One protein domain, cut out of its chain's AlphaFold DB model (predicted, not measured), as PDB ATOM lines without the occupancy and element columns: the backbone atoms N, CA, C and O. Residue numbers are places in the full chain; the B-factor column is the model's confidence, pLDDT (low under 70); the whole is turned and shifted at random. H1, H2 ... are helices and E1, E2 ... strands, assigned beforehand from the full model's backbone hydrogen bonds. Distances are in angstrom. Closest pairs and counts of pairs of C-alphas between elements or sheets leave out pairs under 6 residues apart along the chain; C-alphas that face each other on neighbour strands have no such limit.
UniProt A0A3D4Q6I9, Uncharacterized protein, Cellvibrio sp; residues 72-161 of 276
ATOM      1  N   SER A  72     -29.466  21.537  -7.693       76.12
ATOM      2  CA  SER A  72     -28.530  20.414  -7.578       76.12
ATOM      3  C   SER A  72     -29.014  19.397  -6.547       76.12
ATOM      4  O   SER A  72     -29.718  19.747  -5.598       76.12
ATOM      5  N   PHE A  73     -28.607  18.140  -6.713       85.44
ATOM      6  CA  PHE A  73     -28.974  17.061  -5.801       85.44
ATOM      7  C   PHE A  73     -27.753  16.260  -5.354       85.44
ATOM      8  O   PHE A  73     -26.763  16.152  -6.082       85.44
ATOM      9  N   LEU A  74     -27.847  15.677  -4.162       87.56
ATOM     10  CA  LEU A  74     -26.850  14.785  -3.572       87.56
ATOM     11  C   LEU A  74     -27.434  13.372  -3.478       87.56
ATOM     12  O   LEU A  74     -28.622  13.205  -3.197       87.56
ATOM     13  N   ASP A  75     -26.615  12.347  -3.704       89.38
ATOM     14  CA  ASP A  75     -27.057  10.953  -3.603       89.38
ATOM     15  C   ASP A  75     -27.215  10.572  -2.122       89.38
ATOM     16  O   ASP A  75     -26.240  10.554  -1.362       89.38
ATOM     17  N   LYS A  76     -28.457  10.281  -1.707       91.56
ATOM     18  CA  LYS A  76     -28.804  10.017  -0.303       91.56
ATOM     19  C   LYS A  76     -28.014   8.839   0.247       91.56
ATOM     20  O   LYS A  76     -27.502   8.908   1.362       91.56
ATOM     21  N   LYS A  77     -27.873   7.773  -0.542       90.44
ATOM     22  CA  LYS A  77     -27.203   6.549  -0.103       90.44
ATOM     23  C   LYS A  77     -25.711   6.784   0.112       90.44
ATOM     24  O   LYS A  77     -25.185   6.390   1.147       90.44
ATOM     25  N   ILE A  78     -25.055   7.446  -0.844       91.38
ATOM     26  CA  ILE A  78     -23.608   7.693  -0.782       91.38
ATOM     27  C   ILE A  78     -23.278   8.594   0.412       91.38
ATOM     28  O   ILE A  78     -22.362   8.288   1.168       91.38
ATOM     29  N   LEU A  79     -24.039   9.676   0.619       92.19
ATOM     30  CA  LEU A  79     -23.810  10.587   1.743       92.19
ATOM     31  C   LEU A  79     -24.042   9.902   3.100       92.19
ATOM     32  O   LEU A  79     -23.238  10.065   4.014       92.19
ATOM     33  N   GLN A  80     -25.112   9.116   3.238       93.06
ATOM     34  CA  GLN A  80     -25.386   8.393   4.483       93.06
ATOM     35  C   GLN A  80     -24.313   7.355   4.807       93.06
ATOM     36  O   GLN A  80     -23.941   7.199   5.971       93.06
ATOM     37  N   GLU A  81     -23.832   6.633   3.796       92.31
ATOM     38  CA  GLU A  81     -22.765   5.648   3.951       92.31
ATOM     39  C   GLU A  81     -21.450   6.322   4.360       92.31
ATOM     40  O   GLU A  81     -20.791   5.858   5.288       92.31
ATOM     41  N   ASP A  82     -21.119   7.458   3.747       92.75
ATOM     42  CA  ASP A  82     -19.931   8.243   4.085       92.75
ATOM     43  C   ASP A  82     -19.975   8.753   5.536       92.75
ATOM     44  O   ASP A  82     -19.068   8.482   6.321       92.75
ATOM     45  N   ILE A  83     -21.088   9.370   5.956       93.12
ATOM     46  CA  ILE A  83     -21.276   9.810   7.349       93.12
ATOM     47  C   ILE A  83     -21.213   8.620   8.313       93.12
ATOM     48  O   ILE A  83     -20.561   8.699   9.354       93.12
ATOM     49  N   SER A  84     -21.841   7.494   7.965       92.31
ATOM     50  CA  SER A  84     -21.792   6.279   8.789       92.31
ATOM     51  C   SER A  84     -20.360   5.769   8.967       92.31
ATOM     52  O   SER A  84     -19.989   5.337  10.060       92.31
ATOM     53  N   ASN A  85     -19.541   5.837   7.915       92.31
ATOM     54  CA  ASN A  85     -18.133   5.451   7.958       92.31
ATOM     55  C   ASN A  85     -17.299   6.421   8.802       92.31
ATOM     56  O   ASN A  85     -16.473   5.973   9.598       92.31
ATOM     57  N   ILE A  86     -17.538   7.730   8.687       92.69
ATOM     58  CA  ILE A  86     -16.881   8.753   9.514       92.69
ATOM     59  C   ILE A  86     -17.175   8.503  10.997       92.69
ATOM     60  O   ILE A  86     -16.247   8.437  11.799       92.69
ATOM     61  N   VAL A  87     -18.441   8.275  11.357       92.25
ATOM     62  CA  VAL A  87     -18.853   8.013  12.747       92.25
ATOM     63  C   VAL A  87     -18.259   6.703  13.274       92.25
ATOM     64  O   VAL A  87     -17.795   6.637  14.413       92.25
ATOM     65  N   LYS A  88     -18.211   5.648  12.448       91.19
ATOM     66  CA  LYS A  88     -17.561   4.378  12.817       91.19
ATOM     67  C   LYS A  88     -16.088   4.563  13.167       91.19
ATOM     68  O   LYS A  88     -15.633   3.964  14.143       91.19
ATOM     69  N   ASN A  89     -15.402   5.420  12.416       91.75
ATOM     70  CA  ASN A  89     -13.983   5.737  12.563       91.75
ATOM     71  C   ASN A  89     -13.694   6.856  13.583       91.75
ATOM     72  O   ASN A  89     -12.616   7.442  13.531       91.75
ATOM     73  N   ASP A  90     -14.631   7.160  14.490       89.62
ATOM     74  CA  ASP A  90     -14.471   8.182  15.540       89.62
ATOM     75  C   ASP A  90     -14.222   9.601  14.990       89.62
ATOM     76  O   ASP A  90     -13.529  10.417  15.600       89.62
ATOM     77  N   GLY A  91     -14.792   9.903  13.820       89.38
ATOM     78  CA  GLY A  91     -14.777  11.241  13.243       89.38
ATOM     79  C   GLY A  91     -15.631  12.234  14.034       89.38
ATOM     80  O   GLY A  91     -16.672  11.883  14.591       89.38
ATOM     81  N   ASP A  92     -15.190  13.490  14.059       90.31
ATOM     82  CA  ASP A  92     -15.851  14.579  14.772       90.31
ATOM     83  C   ASP A  92     -16.934  15.273  13.922       90.31
ATOM     84  O   ASP A  92     -17.072  15.062  12.711       90.31
ATOM     85  N   LEU A  93     -17.696  16.171  14.556       91.25
ATOM     86  CA  LEU A  93     -18.714  16.976  13.878       91.25
ATOM     87  C   LEU A  93     -18.137  17.784  12.699       91.25
ATOM     88  O   LEU A  93     -18.832  18.050  11.715       91.25
ATOM     89  N   ARG A  94     -16.861  18.180  12.768       91.56
ATOM     90  CA  ARG A  94     -16.192  18.928  11.697       91.56
ATOM     91  C   ARG A  94     -15.967  18.061  10.463       91.56
ATOM     92  O   ARG A  94     -16.230  18.536   9.360       91.56
ATOM     93  N   ALA A  95     -15.534  16.814  10.634       91.94
ATOM     94  CA  ALA A  95     -15.391  15.859   9.540       91.94
ATOM     95  C   ALA A  95     -16.733  15.608   8.838       91.94
ATOM     96  O   ALA A  95     -16.803  15.637   7.611       91.94
ATOM     97  N   ILE A  96     -17.816  15.463   9.607       92.62
ATOM     98  CA  ILE A  96     -19.171  15.267   9.069       92.62
ATOM     99  C   ILE A  96     -19.645  16.497   8.281       92.62
ATOM    100  O   ILE A  96     -20.159  16.366   7.169       92.62
ATOM    101  N   LYS A  97     -19.430  17.708   8.813       91.69
ATOM    102  CA  LYS A  97     -19.722  18.961   8.093       91.69
ATOM    103  C   LYS A  97     -18.955  19.046   6.778       91.69
ATOM    104  O   LYS A  97     -19.519  19.447   5.763       91.69
ATOM    105  N   GLN A  98     -17.683  18.656   6.790       92.25
ATOM    106  CA  GLN A  98     -16.860  18.660   5.588       92.25
ATOM    107  C   GLN A  98     -17.385  17.667   4.548       92.25
ATOM    108  O   GLN A  98     -17.491  18.039   3.383       92.25
ATOM    109  N   ALA A  99     -17.773  16.458   4.965       91.12
ATOM    110  CA  ALA A  99     -18.326  15.432   4.082       91.12
ATOM    111  C   ALA A  99     -19.573  15.917   3.326       91.12
ATOM    112  O   ALA A  99     -19.685  15.707   2.117       91.12
ATOM    113  N   LEU A 100     -20.464  16.647   4.011       90.19
ATOM    114  CA  LEU A 100     -21.644  17.255   3.391       90.19
ATOM    115  C   LEU A 100     -21.271  18.278   2.303       90.19
ATOM    116  O   LEU A 100     -21.898  18.308   1.249       90.19
ATOM    117  N   ILE A 101     -20.241  19.098   2.539       88.44
ATOM    118  CA  ILE A 101     -19.800  20.146   1.603       88.44
ATOM    119  C   ILE A 101     -19.064  19.553   0.394       88.44
ATOM    120  O   ILE A 101     -19.178  20.066  -0.718       88.44
ATOM    121  N   THR A 102     -18.282  18.489   0.598       88.62
ATOM    122  CA  THR A 102     -17.438  17.892  -0.452       88.62
ATOM    123  C   THR A 102     -18.152  16.858  -1.313       88.62
ATOM    124  O   THR A 102     -17.559  16.355  -2.268       88.62
ATOM    125  N   GLN A 103     -19.395  16.512  -0.977       86.88
ATOM    126  CA  GLN A 103     -20.148  15.479  -1.674       86.88
ATOM    127  C   GLN A 103     -20.351  15.841  -3.159       86.88
ATOM    128  O   GLN A 103     -20.791  16.953  -3.473       86.88
ATOM    129  N   PRO A 104     -20.032  14.930  -4.098       84.88
ATOM    130  CA  PRO A 104     -20.258  15.178  -5.512       84.88
ATOM    131  C   PRO A 104     -21.749  15.332  -5.825       84.88
ATOM    132  O   PRO A 104     -22.583  14.495  -5.484       84.88
ATOM    133  N   LYS A 105     -22.069  16.393  -6.564       86.00
ATOM    134  CA  LYS A 105     -23.419  16.629  -7.077       86.00
ATOM    135  C   LYS A 105     -23.774  15.586  -8.133       86.00
ATOM    136  O   LYS A 105     -22.965  15.258  -9.004       86.00
ATOM    137  N   VAL A 106     -24.999  15.077  -8.064       84.31
ATOM    138  CA  VAL A 106     -25.547  14.149  -9.053       84.31
ATOM    139  C   VAL A 106     -25.911  14.919 -10.321       84.31
ATOM    140  O   VAL A 106     -26.396  16.044 -10.247       84.31
ATOM    141  N   SER A 107     -25.669  14.324 -11.490       79.25
ATOM    142  CA  SER A 107     -26.034  14.938 -12.766       79.25
ATOM    143  C   SER A 107     -27.548  14.957 -12.984       79.25
ATOM    144  O   SER A 107     -28.231  13.962 -12.731       79.25
ATOM    145  N   ASP A 108     -28.048  16.049 -13.563       73.75
ATOM    146  CA  ASP A 108     -29.467  16.269 -13.898       73.75
ATOM    147  C   ASP A 108     -30.073  15.100 -14.691       73.75
ATOM    148  O   ASP A 108     -31.190  14.654 -14.434       73.75
ATOM    149  N   LEU A 109     -29.286  14.520 -15.608       71.62
ATOM    150  CA  LEU A 109     -29.685  13.350 -16.392       71.62
ATOM    151  C   LEU A 109     -29.916  12.103 -15.534       71.62
ATOM    152  O   LEU A 109     -30.861  11.369 -15.798       71.62
ATOM    153  N   LYS A 110     -29.082  11.838 -14.522       74.31
ATOM    154  CA  LYS A 110     -29.271  10.668 -13.646       74.31
ATOM    155  C   LYS A 110     -30.528  10.836 -12.794       74.31
ATOM    156  O   LYS A 110     -31.236   9.857 -12.575       74.31
ATOM    157  N   ILE A 111     -30.827  12.069 -12.384       74.25
ATOM    158  CA  ILE A 111     -31.977  12.393 -11.537       74.25
ATOM    159  C   ILE A 111     -33.288  12.131 -12.294       74.25
ATOM    160  O   ILE A 111     -34.180  11.497 -11.736       74.25
ATOM    161  N   LEU A 112     -33.368  12.480 -13.586       70.44
ATOM    162  CA  LEU A 112     -34.532  12.222 -14.455       70.44
ATOM    163  C   LEU A 112     -34.968  10.753 -14.529       70.44
ATOM    164  O   LEU A 112     -36.154  10.470 -14.685       70.44
ATOM    165  N   PHE A 113     -34.022   9.818 -14.431       72.31
ATOM    166  CA  PHE A 113     -34.298   8.380 -14.510       72.31
ATOM    167  C   PHE A 113     -34.387   7.704 -13.140       72.31
ATOM    168  O   PHE A 113     -34.518   6.482 -13.062       72.31
ATOM    169  N   SER A 114     -34.298   8.473 -12.057       74.31
ATOM    170  CA  SER A 114     -34.229   7.945 -10.701       74.31
ATOM    171  C   SER A 114     -35.355   8.488  -9.819       74.31
ATOM    172  O   SER A 114     -35.797   9.621 -10.010       74.31
ATOM    173  N   PRO A 115     -35.821   7.715  -8.822       77.06
ATOM    174  CA  PRO A 115     -36.779   8.219  -7.850       77.06
ATOM    175  C   PRO A 115     -36.210   9.418  -7.086       77.06
ATOM    176  O   PRO A 115     -35.064   9.386  -6.619       77.06
ATOM    177  N   GLN A 116     -37.033  10.449  -6.900       72.00
ATOM    178  CA  GLN A 116     -36.665  11.647  -6.142       72.00
ATOM    179  C   GLN A 116     -36.315  11.324  -4.678       72.00
ATOM    180  O   GLN A 116     -35.448  11.966  -4.100       72.00
ATOM    181  N   GLU A 117     -36.913  10.274  -4.108       80.56
ATOM    182  CA  GLU A 117     -36.676   9.804  -2.733       80.56
ATOM    183  C   GLU A 117     -35.218   9.397  -2.451       80.56
ATOM    184  O   GLU A 117     -34.776   9.405  -1.302       80.56
ATOM    185  N   ASN A 118     -34.456   9.061  -3.496       85.38
ATOM    186  CA  ASN A 118     -33.053   8.656  -3.381       85.38
ATOM    187  C   ASN A 118     -32.081   9.841  -3.343       85.38
ATOM    188  O   ASN A 118     -30.867   9.636  -3.303       85.38
ATOM    189  N   HIS A 119     -32.591  11.069  -3.383       87.06
ATOM    190  CA  HIS A 119     -31.780  12.261  -3.552       87.06
ATOM    191  C   HIS A 119     -32.114  13.305  -2.491       87.06
ATOM    192  O   HIS A 119     -33.278  13.610  -2.234       87.06
ATOM    193  N   TYR A 120     -31.079  13.896  -1.904       87.81
ATOM    194  CA  TYR A 120     -31.223  15.137  -1.153       87.81
ATOM    195  C   TYR A 120     -31.163  16.323  -2.106       87.81
ATOM    196  O   TYR A 120     -30.418  16.298  -3.085       87.81
ATOM    197  N   ARG A 121     -31.913  17.384  -1.804       83.44
ATOM    198  CA  ARG A 121     -31.692  18.680  -2.451       83.44
ATOM    199  C   ARG A 121     -30.392  19.288  -1.932       83.44
ATOM    200  O   ARG A 121     -30.026  19.087  -0.775       83.44
ATOM    201  N   ASP A 122     -29.707  20.029  -2.789       78.44
ATOM    202  CA  ASP A 122     -28.554  20.824  -2.389       78.44
ATOM    203  C   ASP A 122     -28.945  21.838  -1.303       78.44
ATOM    204  O   ASP A 122     -30.038  22.408  -1.338       78.44
ATOM    205  N   GLY A 123     -28.070  22.023  -0.316       78.88
ATOM    206  CA  GLY A 123     -28.361  22.833   0.870       78.88
ATOM    207  C   GLY A 123     -29.292  22.176   1.898       78.88
ATOM    208  O   GLY A 123     -29.862  22.882   2.727       78.88
ATOM    209  N   VAL A 124     -29.469  20.848   1.864       87.25
ATOM    210  CA  VAL A 124     -30.156  20.118   2.944       87.25
ATOM    211  C   VAL A 124     -29.474  20.384   4.294       87.25
ATOM    212  O   VAL A 124     -28.249  20.338   4.401       87.25
ATOM    213  N   ALA A 125     -30.274  20.652   5.330       89.44
ATOM    214  CA  ALA A 125     -29.775  20.847   6.688       89.44
ATOM    215  C   ALA A 125     -29.109  19.565   7.208       89.44
ATOM    216  O   ALA A 125     -29.653  18.465   7.054       89.44
ATOM    217  N   LEU A 126     -27.954  19.698   7.865       91.62
ATOM    218  CA  LEU A 126     -27.201  18.537   8.351       91.62
ATOM    219  C   LEU A 126     -28.000  17.765   9.408       91.62
ATOM    220  O   LEU A 126     -27.911  16.541   9.451       91.62
ATOM    221  N   SER A 127     -28.842  18.446  10.191       91.38
ATOM    222  CA  SER A 127     -29.733  17.798  11.161       91.38
ATOM    223  C   SER A 127     -30.639  16.749  10.503       91.38
ATOM    224  O   SER A 127     -30.801  15.660  11.038       91.38
ATOM    225  N   ILE A 128     -31.169  17.036   9.304       91.19
ATOM    226  CA  ILE A 128     -32.042  16.111   8.561       91.19
ATOM    227  C   ILE A 128     -31.251  14.874   8.129       91.19
ATOM    228  O   ILE A 128     -31.732  13.747   8.235       91.19
ATOM    229  N   VAL A 129     -30.021  15.080   7.651       93.31
ATOM    230  CA  VAL A 129     -29.146  13.985   7.219       93.31
ATOM    231  C   VAL A 129     -28.743  13.111   8.409       93.31
ATOM    232  O   VAL A 129     -28.759  11.887   8.296       93.31
ATOM    233  N   LEU A 130     -28.423  13.713   9.557       93.38
ATOM    234  CA  LEU A 130     -28.084  12.987  10.782       93.38
ATOM    235  C   LEU A 130     -29.266  12.160  11.307       93.38
ATOM    236  O   LEU A 130     -29.076  10.992  11.651       93.38
ATOM    237  N   ASP A 131     -30.481  12.714  11.300       92.25
ATOM    238  CA  ASP A 131     -31.704  11.985  11.653       92.25
ATOM    239  C   ASP A 131     -31.958  10.793  10.722       92.25
ATOM    240  O   ASP A 131     -32.311   9.699  11.169       92.25
ATOM    241  N   ASP A 132     -31.731  10.976   9.423       92.50
ATOM    242  CA  ASP A 132     -31.840   9.916   8.425       92.50
ATOM    243  C   ASP A 132     -30.794   8.802   8.641       92.50
ATOM    244  O   ASP A 132     -31.118   7.616   8.525       92.50
ATOM    245  N   VAL A 133     -29.548   9.155   8.985       93.12
ATOM    246  CA  VAL A 133     -28.495   8.187   9.346       93.12
ATOM    247  C   VAL A 133     -28.865   7.451  10.633       93.12
ATOM    248  O   VAL A 133     -28.736   6.226  10.689       93.12
ATOM    249  N   ARG A 134     -29.404   8.153  11.638       93.38
ATOM    250  CA  ARG A 134     -29.912   7.550  12.879       93.38
ATOM    251  C   ARG A 134     -31.020   6.543  12.582       93.38
ATOM    252  O   ARG A 134     -30.955   5.398  13.031       93.38
ATOM    253  N   LEU A 135     -32.005   6.925  11.769       92.06
ATOM    254  CA  LEU A 135     -33.089   6.044  11.336       92.06
ATOM    255  C   LEU A 135     -32.558   4.822  10.570       92.06
ATOM    256  O   LEU A 135     -33.018   3.699  10.792       92.06
ATOM    257  N   SER A 136     -31.578   5.019   9.688       91.31
ATOM    258  CA  SER A 136     -30.920   3.941   8.945       91.31
ATOM    259  C   SER A 136     -30.180   2.968   9.872       91.31
ATOM    260  O   SER A 136     -30.307   1.748   9.725       91.31
ATOM    261  N   ALA A 137     -29.486   3.477  10.892       90.25
ATOM    262  CA  ALA A 137     -28.811   2.662  11.899       90.25
ATOM    263  C   ALA A 137     -29.806   1.822  12.721       90.25
ATOM    264  O   ALA A 137     -29.563   0.636  12.951       90.25
ATOM    265  N   TYR A 138     -30.971   2.377  13.080       90.44
ATOM    266  CA  TYR A 138     -32.046   1.608  13.722       90.44
ATOM    267  C   TYR A 138     -32.620   0.516  12.813       90.44
ATOM    268  O   TYR A 138     -32.855  -0.600  13.273       90.44
ATOM    269  N   ARG A 139     -32.818   0.808  11.521       90.25
ATOM    270  CA  ARG A 139     -33.334  -0.165  10.540       90.25
ATOM    271  C   ARG A 139     -32.362  -1.315  10.283       90.25
ATOM    272  O   ARG A 139     -32.795  -2.451  10.125       90.25
ATOM    273  N   THR A 140     -31.067  -1.021  10.227       88.06
ATOM    274  CA  THR A 140     -30.009  -2.013   9.979       88.06
ATOM    275  C   THR A 140     -29.552  -2.733  11.249       88.06
ATOM    276  O   THR A 140     -28.882  -3.760  11.163       88.06
ATOM    277  N   GLY A 141     -29.940  -2.237  12.428       82.62
ATOM    278  CA  GLY A 141     -29.536  -2.798  13.715       82.62
ATOM    279  C   GLY A 141     -28.064  -2.543  14.050       82.62
ATOM    280  O   GLY A 141     -27.473  -3.317  14.808       82.62
ATOM    281  N   ASP A 142     -27.460  -1.485  13.500       83.19
ATOM    282  CA  ASP A 142     -26.056  -1.151  13.735       83.19
ATOM    283  C   ASP A 142     -25.857  -0.527  15.126       83.19
ATOM    284  O   ASP A 142     -25.899   0.688  15.333       83.19
ATOM    285  N   LYS A 143     -25.620  -1.400  16.108       79.38
ATOM    286  CA  LYS A 143     -25.403  -1.029  17.514       79.38
ATOM    287  C   LYS A 143     -24.095  -0.272  17.759       79.38
ATOM    288  O   LYS A 143     -23.897   0.215  18.868       79.38
ATOM    289  N   THR A 144     -23.198  -0.197  16.773       84.38
ATOM    290  CA  THR A 144     -21.898   0.478  16.926       84.38
ATOM    291  C   THR A 144     -21.981   1.971  16.631       84.38
ATOM    292  O   THR A 144     -21.261   2.753  17.247       84.38
ATOM    293  N   ILE A 145     -22.889   2.367  15.734       88.19
ATOM    294  CA  ILE A 145     -23.068   3.759  15.307       88.19
ATOM    295  C   ILE A 145     -23.883   4.550  16.327       88.19
ATOM    296  O   ILE A 145     -23.479   5.647  16.696       88.19
ATOM    297  N   LEU A 146     -25.011   4.006  16.798       87.81
ATOM    298  CA  LEU A 146     -25.976   4.755  17.617       87.81
ATOM    299  C   LEU A 146     -25.351   5.441  18.851       87.81
ATOM    300  O   LEU A 146     -25.592   6.633  19.029       87.81
ATOM    301  N   PRO A 147     -24.498   4.777  19.662       91.25
ATOM    302  CA  PRO A 147     -23.894   5.418  20.832       91.25
ATOM    303  C   PRO A 147     -22.914   6.546  20.483       91.25
ATOM    304  O   PRO A 147     -22.690   7.427  21.307       91.25
ATOM    305  N   LYS A 148     -22.311   6.505  19.287       90.94
ATOM    306  CA  LYS A 148     -21.379   7.531  18.797       90.94
ATOM    307  C   LYS A 148     -22.104   8.680  18.096       90.94
ATOM    308  O   LYS A 148     -21.636   9.811  18.134       90.94
ATOM    309  N   LEU A 149     -23.239   8.390  17.461       91.69
ATOM    310  CA  LEU A 149     -24.022   9.358  16.701       91.69
ATOM    311  C   LEU A 149     -24.841  10.288  17.607       91.69
ATOM    312  O   LEU A 149     -24.915  11.478  17.329       91.69
ATOM    313  N   GLU A 150     -25.419   9.773  18.697       90.75
ATOM    314  CA  GLU A 150     -26.291  10.569  19.578       90.75
ATOM    315  C   GLU A 150     -25.587  11.797  20.199       90.75
ATOM    316  O   GLU A 150     -26.152  12.890  20.145       90.75
ATOM    317  N   PRO A 151     -24.339  11.694  20.709       91.94
ATOM    318  CA  PRO A 151     -23.601  12.862  21.193       91.94
ATOM    319  C   PRO A 151     -23.339  13.905  20.101       91.94
ATOM    320  O   PRO A 151     -23.411  15.100  20.369       91.94
ATOM    321  N   ILE A 152     -23.065  13.463  18.868       92.50
ATOM    322  CA  ILE A 152     -22.813  14.350  17.723       92.50
ATOM    323  C   ILE A 152     -24.090  15.103  17.338       92.50
ATOM    324  O   ILE A 152     -24.029  16.295  17.040       92.50
ATOM    325  N   ILE A 153     -25.238  14.419  17.344       92.19
ATOM    326  CA  ILE A 153     -26.543  15.044  17.094       92.19
ATOM    327  C   ILE A 153     -26.807  16.121  18.145       92.19
ATOM    328  O   ILE A 153     -27.082  17.262  17.782       92.19
ATOM    329  N   HIS A 154     -26.634  15.792  19.426       91.06
ATOM    330  CA  HIS A 154     -26.854  16.739  20.516       91.06
ATOM    331  C   HIS A 154     -25.928  17.962  20.421       91.06
ATOM    332  O   HIS A 154     -26.391  19.098  20.488       91.06
ATOM    333  N   GLU A 155     -24.626  17.752  20.187       91.88
ATOM    334  CA  GLU A 155     -23.663  18.844  19.977       91.88
ATOM    335  C   GLU A 155     -24.070  19.735  18.791       91.88
ATOM    336  O   GLU A 155     -23.959  20.968  18.842       91.88
ATOM    337  N   TYR A 156     -24.555  19.120  17.707       91.88
ATOM    338  CA  TYR A 156     -24.985  19.848  16.524       91.88
ATOM    339  C   TYR A 156     -26.216  20.714  16.785       91.88
ATOM    340  O   TYR A 156     -26.205  21.887  16.402       91.88
ATOM    341  N   GLU A 157     -27.235  20.159  17.440       89.00
ATOM    342  CA  GLU A 157     -28.488  20.841  17.773       89.00
ATOM    343  C   GLU A 157     -28.268  22.002  18.749       89.00
ATOM    344  O   GLU A 157     -28.822  23.083  18.554       89.00
ATOM    345  N   GLU A 158     -27.394  21.839  19.745       86.75
ATOM    346  CA  GLU A 158     -27.037  22.922  20.669       86.75
ATOM    347  C   GLU A 158     -26.277  24.058  19.972       86.75
ATOM    348  O   GLU A 158     -26.481  25.247  20.250       86.75
ATOM    349  N   THR A 159     -25.384  23.702  19.046       86.81
ATOM    350  CA  THR A 159     -24.573  24.689  18.329       86.81
ATOM    351  C   THR A 159     -25.387  25.399  17.242       86.81
ATOM    352  O   THR A 159     -25.209  26.603  17.040       86.81
ATOM    353  N   ASN A 160     -26.276  24.678  16.548       87.94
ATOM    354  CA  ASN A 160     -27.010  25.132  15.362       87.94
ATOM    355  C   ASN A 160     -28.521  24.813  15.462       87.94
ATOM    356  O   ASN A 160     -29.046  24.096  14.606       87.94
ATOM    357  N   PRO A 161     -29.253  25.376  16.444       86.31
ATOM    358  CA  PRO A 161     -30.668  25.047  16.673       86.31
ATOM    359  C   PRO A 161     -31.586  25.443  15.506       86.31
ATOM    360  O   PRO A 161     -32.674  24.898  15.343       86.31
TER     361      PRO A 161
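AT A GLANCE: This is residues 72 to 161 of the 276 residues of an uncharacterized protein of Cellvibrio sp (UniProt A0A3D4Q6I9). Two helical hairpins, H1 with H2 and H4 with H5, are stacked crosswise as two layers, the helices of one about perpendicular to those of the other. At the start of H1 a small ladder of two short strands, E1 and E2, adjoins this body, and beyond it the chain loops out through the short helix H3 at the end of the longest axis opposite to H5. The printed part has 90 residues, with five named helices and two named strands in the order E1, H1, H2, H3, E2, H4, H5; the sheet, E1 - E2, is antiparallel and the class is mostly helix. The whole is compact, with a radius of gyration of the C-alphas of 13.2 A and spans of 38 by 28 by 21 A.

HOW THE PARTS SIT: E1, residues 73 to 75, and E2, residues 119 to 121, are antiparallel neighbours, with N 74 and O 120 within hydrogen-bond range at 2.9 A, as are N 120 and O 74 at 2.9 A. Residues 73 to 74 of E1 also pair, antiparallel, with residues 105 to 106. H3, residues 108 to 112, touches no helix; its closest C-alphas to E1 are those of Ile 111 and Phe 73, 8.0 A apart. H1, residues 76 to 88, is the hub, touching three helices. It forms a helical hairpin with H2, residues 93 to 102, at a shallow tilt of 29 degrees, opposite ways; their closest C-alphas, of Ile 83 and Ile 96, are 6.1 A apart. With residues 80 to 84 alone H1 touches residues 129 to 133 of H4, residues 126 to 140, about perpendicular at 81 degrees; the closest C-alphas are those of Gln 80 and Val 133, 5.8 A apart. H4 forms a helical hairpin with H5, residues 146 to 159, at a shallow tilt of 15 degrees, opposite ways; their closest C-alphas, of Ala 137 and Leu 146, are 6.7 A apart. H1 and H5 only just touch, only at their ends, with 3 pairs of C-alphas within 8 A, the closest being Val 87 and Lys 148 at 6.6 A. H2 and H5 are close but not clearly touching, the closest C-alphas being those of Leu 93 and Ile 152, 6.2 A apart. Every O i to N i+4 pair is within hydrogen-bond range in H1, H2, H3 and H4; in H5, 8 of 10 are.

IN THESE COORDINATES: E1 begins at C-alpha 73, (-28.974, 17.061, -5.801), and is 6.8 A long; E2 is 6.5 A long. H4, the longest helix, measures 20.8 A, H5 20.0 A, H1 18.2 A, H2 14.4 A and H3 6.5 A. C-alpha 126 of H4 is at (-27.201, 18.537, 8.351), and H5 ends at C-alpha 159, (-24.573, 24.689, 18.329).

THE WHOLE: The C-alphas farthest apart, of Phe 113 and Glu 158, are 38.8 A apart. The printed part has no cut and no long link; H3 to E2 is short, the others tight. The mean pLDDT of the printed part is 87.5, that of H3 is 73, and no printed residue is under 70.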